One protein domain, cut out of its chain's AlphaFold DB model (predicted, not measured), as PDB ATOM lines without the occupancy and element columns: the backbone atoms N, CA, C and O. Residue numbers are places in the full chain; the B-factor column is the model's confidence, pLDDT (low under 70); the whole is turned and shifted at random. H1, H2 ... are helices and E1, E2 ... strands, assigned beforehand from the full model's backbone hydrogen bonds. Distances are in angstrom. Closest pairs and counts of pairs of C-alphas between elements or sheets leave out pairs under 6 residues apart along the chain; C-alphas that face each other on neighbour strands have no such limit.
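What this domain is: This is residues 15 to 55 of the 55 residues of an uncharacterized protein of Streptococcus pneumoniae SP14-BS69 (UniProt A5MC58). Look for a strongly twisted sheet in which E1, E2 and E3 fold back and forth as two hairpins, with the short helix H1 over one face and the small strand E4 meeting the beginning of E1. The 41 printed residues have four named strands and one named helix, in the order E1, E2, E3, H1, E4, and the class is mixed, helices and strands. Across the sheet the order is E3, E2, E1, E4, with E1 to E3 antiparallel. The whole is compact, with a radius of gyration of the C-alphas of 9.1 A, and rounded, spanning 25 by 18 by 15 A.

How they stand to each other: Start with E1, residues 15 to 23, which bends by 63 degrees at residue 18. It forms a hairpin with E2, residues 26 to 31, antiparallel at 155 degrees; find N 21 and O 28 2.9 A apart, within hydrogen-bond range. E2 and E3, residues 35 to 39, form the next hairpin, antiparallel at 143 degrees, with N 37 and O 29 at 2.8 A; E1, E2 and E3 are a meander, each strand the antiparallel neighbour of the one before. H1, residues 41 to 46, is on the sheet at a height of 8.6 A, only just over E2 alone, with 2 of its C-alphas falling on E3. Its closest C-alphas to E2 are those of Lys 41 and Tyr 27, 6.2 A apart. It runs along the strands, at 20 degrees to E2 on the local plane, and its O i to N i+4 pairs are within hydrogen-bond range. E4, residues 52 to 54, meets E1 only at a point, where C-alphas 16 and 52 face each other at 4.5 A.

Where its parts are: Find C-alpha 15 at (73.633, 122.551, 44.561); from there E1 runs 22.2 A to C-alpha 23. E2 measures 16.2 A, E3 12.7 A and H1 8.7 A. E4 covers 7.1 A and ends with C-alpha 54 at (67.076, 120.704, 43.527).

The domain as a whole: The C-alphas of Gly 24 and Glu 52 are the two farthest apart, 25.5 A. The printed part has no cut, its links between named elements are tight, and no printed residue is under 70 in pLDDT.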
ATOM      1  N   GLY A  15      72.520 121.928  43.855       90.56
ATOM      2  CA  GLY A  15      73.633 122.551  44.561       90.56
ATOM      3  C   GLY A  15      73.394 122.785  46.045       90.56
ATOM      4  O   GLY A  15      72.302 122.585  46.575       90.56
ATOM      5  N   LYS A  16      74.452 123.231  46.726       95.25
ATOM      6  CA  LYS A  16      74.438 123.499  48.164       95.25
ATOM      7  C   LYS A  16      74.079 124.949  48.452       95.25
ATOM      8  O   LYS A  16      74.723 125.865  47.931       95.25
ATOM      9  N   VAL A  17      73.125 125.163  49.348       96.19
ATOM     10  CA  VAL A  17      72.788 126.500  49.844       96.19
ATOM     11  C   VAL A  17      73.900 126.998  50.760       96.19
ATOM     12  O   VAL A  17      74.246 126.349  51.748       96.19
ATOM     13  N   VAL A  18      74.464 128.157  50.440       97.56
ATOM     14  CA  VAL A  18      75.563 128.775  51.202       97.56
ATOM     15  C   VAL A  18      75.137 130.027  51.955       97.56
ATOM     16  O   VAL A  18      75.766 130.369  52.950       97.56
ATOM     17  N   GLU A  19      74.052 130.675  51.536       97.56
ATOM     18  CA  GLU A  19      73.546 131.883  52.184       97.56
ATOM     19  C   GLU A  19      72.035 132.019  51.988       97.56
ATOM     20  O   GLU A  19      71.449 131.487  51.041       97.56
ATOM     21  N   LYS A  20      71.408 132.746  52.913       96.75
ATOM     22  CA  LYS A  20      70.001 133.123  52.880       96.75
ATOM     23  C   LYS A  20      69.886 134.625  53.105       96.75
ATOM     24  O   LYS A  20      70.428 135.131  54.084       96.75
ATOM     25  N   GLY A  21      69.155 135.313  52.235       96.44
ATOM     26  CA  GLY A  21      68.966 136.757  52.305       96.44
ATOM     27  C   GLY A  21      67.496 137.166  52.339       96.44
ATOM     28  O   GLY A  21      66.592 136.431  51.932       96.44
ATOM     29  N   ARG A  22      67.251 138.386  52.824       95.12
ATOM     30  CA  ARG A  22      65.945 139.041  52.733       95.12
ATOM     31  C   ARG A  22      66.127 140.498  52.338       95.12
ATOM     32  O   ARG A  22      66.734 141.274  53.068       95.12
ATOM     33  N   HIS A  23      65.518 140.874  51.221       91.81
ATOM     34  CA  HIS A  23      65.545 142.240  50.703       91.81
ATOM     35  C   HIS A  23      64.104 142.748  50.612       91.81
ATOM     36  O   HIS A  23      63.357 142.441  49.682       91.81
ATOM     37  N   GLY A  24      63.667 143.457  51.654       93.31
ATOM     38  CA  GLY A  24      62.274 143.878  51.809       93.31
ATOM     39  C   GLY A  24      61.310 142.687  51.906       93.31
ATOM     40  O   GLY A  24      61.290 141.955  52.902       93.31
ATOM     41  N   LYS A  25      60.477 142.514  50.871       91.75
ATOM     42  CA  LYS A  25      59.492 141.420  50.764       91.75
ATOM     43  C   LYS A  25      60.021 140.187  50.019       91.75
ATOM     44  O   LYS A  25      59.309 139.190  49.949       91.75
ATOM     45  N   LEU A  26      61.231 140.255  49.465       92.06
ATOM     46  CA  LEU A  26      61.841 139.167  48.706       92.06
ATOM     47  C   LEU A  26      62.699 138.287  49.616       92.06
ATOM     48  O   LEU A  26      63.438 138.799  50.460       92.06
ATOM     49  N   TYR A  27      62.610 136.977  49.403       95.31
ATOM     50  CA  TYR A  27      63.421 135.962  50.066       95.31
ATOM     51  C   TYR A  27      64.412 135.388  49.061       95.31
ATOM     52  O   TYR A  27      63.999 135.042  47.954       95.31
ATOM     53  N   THR A  28      65.689 135.286  49.426       95.31
ATOM     54  CA  THR A  28      66.739 134.808  48.520       95.31
ATOM     55  C   THR A  28      67.537 133.644  49.098       95.31
ATOM     56  O   THR A  28      67.795 133.594  50.301       95.31
ATOM     57  N   LEU A  29      67.941 132.708  48.238       95.50
ATOM     58  CA  LEU A  29      68.905 131.648  48.538       95.50
ATOM     59  C   LEU A  29      70.116 131.809  47.622       95.50
ATOM     60  O   LEU A  29      69.949 131.920  46.410       95.50
ATOM     61  N   THR A  30      71.320 131.778  48.182       94.62
ATOM     62  CA  THR A  30      72.551 131.682  47.394       94.62
ATOM     63  C   THR A  30      72.956 130.222  47.310       94.62
ATOM     64  O   THR A  30      73.187 129.579  48.338       94.62
ATOM     65  N   ILE A  31      73.056 129.703  46.093       93.00
ATOM     66  CA  ILE A  31      73.481 128.335  45.804       93.00
ATOM     67  C   ILE A  31      74.907 128.394  45.265       93.00
ATOM     68  O   ILE A  31      75.196 129.160  44.339       93.00
ATOM     69  N   ARG A  32      75.799 127.598  45.860       90.50
ATOM     70  CA  ARG A  32      77.200 127.505  45.436       90.50
ATOM     71  C   ARG A  32      77.273 127.154  43.949       90.50
ATOM     72  O   ARG A  32      76.528 126.294  43.508       90.50
ATOM     73  N   ASP A  33      78.152 127.830  43.215       86.62
ATOM     74  CA  ASP A  33      78.406 127.638  41.778       86.62
ATOM     75  C   ASP A  33      77.259 128.048  40.825       86.62
ATOM     76  O   ASP A  33      77.470 128.067  39.615       86.62
ATOM     77  N   TYR A  34      76.093 128.472  41.342       86.81
ATOM     78  CA  TYR A  34      74.964 128.958  40.526       86.81
ATOM     79  C   TYR A  34      74.624 130.437  40.741       86.81
ATOM     80  O   TYR A  34      74.365 131.148  39.774       86.81
ATOM     81  N   GLY A  35      74.605 130.920  41.987       89.56
ATOM     82  CA  GLY A  35      74.262 132.310  42.306       89.56
ATOM     83  C   GLY A  35      73.022 132.462  43.189       89.56
ATOM     84  O   GLY A  35      72.697 131.577  43.980       89.56
ATOM     85  N   VAL A  36      72.368 133.625  43.109       91.44
ATOM     86  CA  VAL A  36      71.284 134.035  44.017       91.44
ATOM     87  C   VAL A  36      69.918 133.837  43.367       91.44
ATOM     88  O   VAL A  36      69.651 134.358  42.286       91.44
ATOM     89  N   PHE A  37      69.025 133.153  44.073       89.50
ATOM     90  CA  PHE A  37      67.676 132.830  43.622       89.50
ATOM     91  C   PHE A  37      66.640 133.465  44.531       89.50
ATOM     92  O   PHE A  37      66.697 133.298  45.747       89.50
ATOM     93  N   VAL A  38      65.660 134.153  43.946       91.38
ATOM     94  CA  VAL A  38      64.477 134.606  44.681       91.38
ATOM     95  C   VAL A  38      63.506 133.437  44.803       91.38
ATOM     96  O   VAL A  38      63.108 132.831  43.809       91.38
ATOM     97  N   VAL A  39      63.098 133.135  46.028       89.25
ATOM     98  CA  VAL A  39      62.209 132.018  46.345       89.25
ATOM     99  C   VAL A  39      60.967 132.499  47.090       89.25
ATOM    100  O   VAL A  39      60.891 133.631  47.572       89.25
ATOM    101  N   THR A  40      59.963 131.629  47.195       93.56
ATOM    102  CA  THR A  40      58.819 131.896  48.068       93.56
ATOM    103  C   THR A  40      59.241 131.817  49.533       93.56
ATOM    104  O   THR A  40      60.212 131.142  49.888       93.56
ATOM    105  N   LYS A  41      58.468 132.472  50.405       93.38
ATOM    106  CA  LYS A  41      58.662 132.403  51.856       93.38
ATOM    107  C   LYS A  41      58.688 130.955  52.359       93.38
ATOM    108  O   LYS A  41      59.568 130.606  53.132       93.38
ATOM    109  N   ASP A  42      57.781 130.111  51.870       94.38
ATOM    110  CA  ASP A  42      57.675 128.717  52.314       94.38
ATOM    111  C   ASP A  42      58.929 127.898  51.980       94.38
ATOM    112  O   ASP A  42      59.375 127.089  52.790       94.38
ATOM    113  N   VAL A  43      59.518 128.110  50.796       92.56
ATOM    114  CA  VAL A  43      60.791 127.472  50.417       92.56
ATOM    115  C   VAL A  43      61.920 128.023  51.279       92.56
ATOM    116  O   VAL A  43      62.697 127.252  51.839       92.56
ATOM    117  N   TYR A  44      61.972 129.345  51.445       94.50
ATOM    118  CA  TYR A  44      62.966 129.988  52.293       94.50
ATOM    119  C   TYR A  44      62.918 129.467  53.728       94.50
ATOM    120  O   TYR A  44      63.963 129.250  54.315       94.50
ATOM    121  N   GLU A  45      61.751 129.251  54.327       95.62
ATOM    122  CA  GLU A  45      61.651 128.773  55.712       95.62
ATOM    123  C   GLU A  45      62.038 127.298  55.868       95.62
ATOM    124  O   GLU A  45      62.626 126.932  56.886       95.62
ATOM    125  N   LYS A  46      61.765 126.467  54.856       95.75
ATOM    126  CA  LYS A  46      62.093 125.032  54.873       95.75
ATOM    127  C   LYS A  46      63.579 124.757  54.656       95.75
ATOM    128  O   LYS A  46      64.125 123.872  55.308       95.75
ATOM    129  N   VAL A  47      64.214 125.503  53.757       94.56
ATOM    130  CA  VAL A  47      65.603 125.275  53.339       94.56
ATOM    131  C   VAL A  47      66.582 125.972  54.282       94.56
ATOM    132  O   VAL A  47      66.399 127.140  54.646       94.56
ATOM    133  N   LYS A  48      67.653 125.287  54.669       96.62
ATOM    134  CA  LYS A  48      68.710 125.796  55.549       96.62
ATOM    135  C   LYS A  48      70.019 125.979  54.787       96.62
ATOM    136  O   LYS A  48      70.263 125.367  53.754       96.62
ATOM    137  N   VAL A  49      70.884 126.844  55.320       96.62
ATOM    138  CA  VAL A  49      72.273 126.918  54.849       96.62
ATOM    139  C   VAL A  49      72.933 125.576  55.133       96.62
ATOM    140  O   VAL A  49      72.887 125.091  56.262       96.62
ATOM    141  N   GLY A  50      73.548 124.994  54.111       96.25
ATOM    142  CA  GLY A  50      74.138 123.667  54.165       96.25
ATOM    143  C   GLY A  50      73.342 122.598  53.423       96.25
ATOM    144  O   GLY A  50      73.949 121.591  53.063       96.25
ATOM    145  N   ASP A  51      72.055 122.828  53.162       96.44
ATOM    146  CA  ASP A  51      71.206 121.861  52.470       96.44
ATOM    147  C   ASP A  51      71.609 121.734  50.999       96.44
ATOM    148  O   ASP A  51      71.959 122.720  50.340       96.44
ATOM    149  N   GLU A  52      71.525 120.512  50.487       93.94
ATOM    150  CA  GLU A  52      71.519 120.246  49.054       93.94
ATOM    151  C   GLU A  52      70.090 120.404  48.539       93.94
ATOM    152  O   GLU A  52      69.145 119.856  49.112       93.94
ATOM    153  N   VAL A  53      69.925 121.187  47.478       88.06
ATOM    154  CA  VAL A  53      68.618 121.489  46.895       88.06
ATOM    155  C   VAL A  53      68.611 121.186  45.409       88.06
ATOM    156  O   VAL A  53      69.623 121.353  44.731       88.06
ATOM    157  N   LEU A  54      67.440 120.763  44.935       85.69
ATOM    158  CA  LEU A  54      67.076 120.704  43.527       85.69
ATOM    159  C   LEU A  54      66.018 121.787  43.281       85.69
ATOM    160  O   LEU A  54      64.954 121.743  43.909       85.69
ATOM    161  N   LEU A  55      66.333 122.777  42.445       75.50
ATOM    162  CA  LEU A  55      65.483 123.940  42.149       75.50
ATOM    163  C   LEU A  55      65.133 124.059  40.666       75.50
ATOM    164  O   LEU A  55      65.976 123.677  39.821       75.50
TER     165      LEU A  55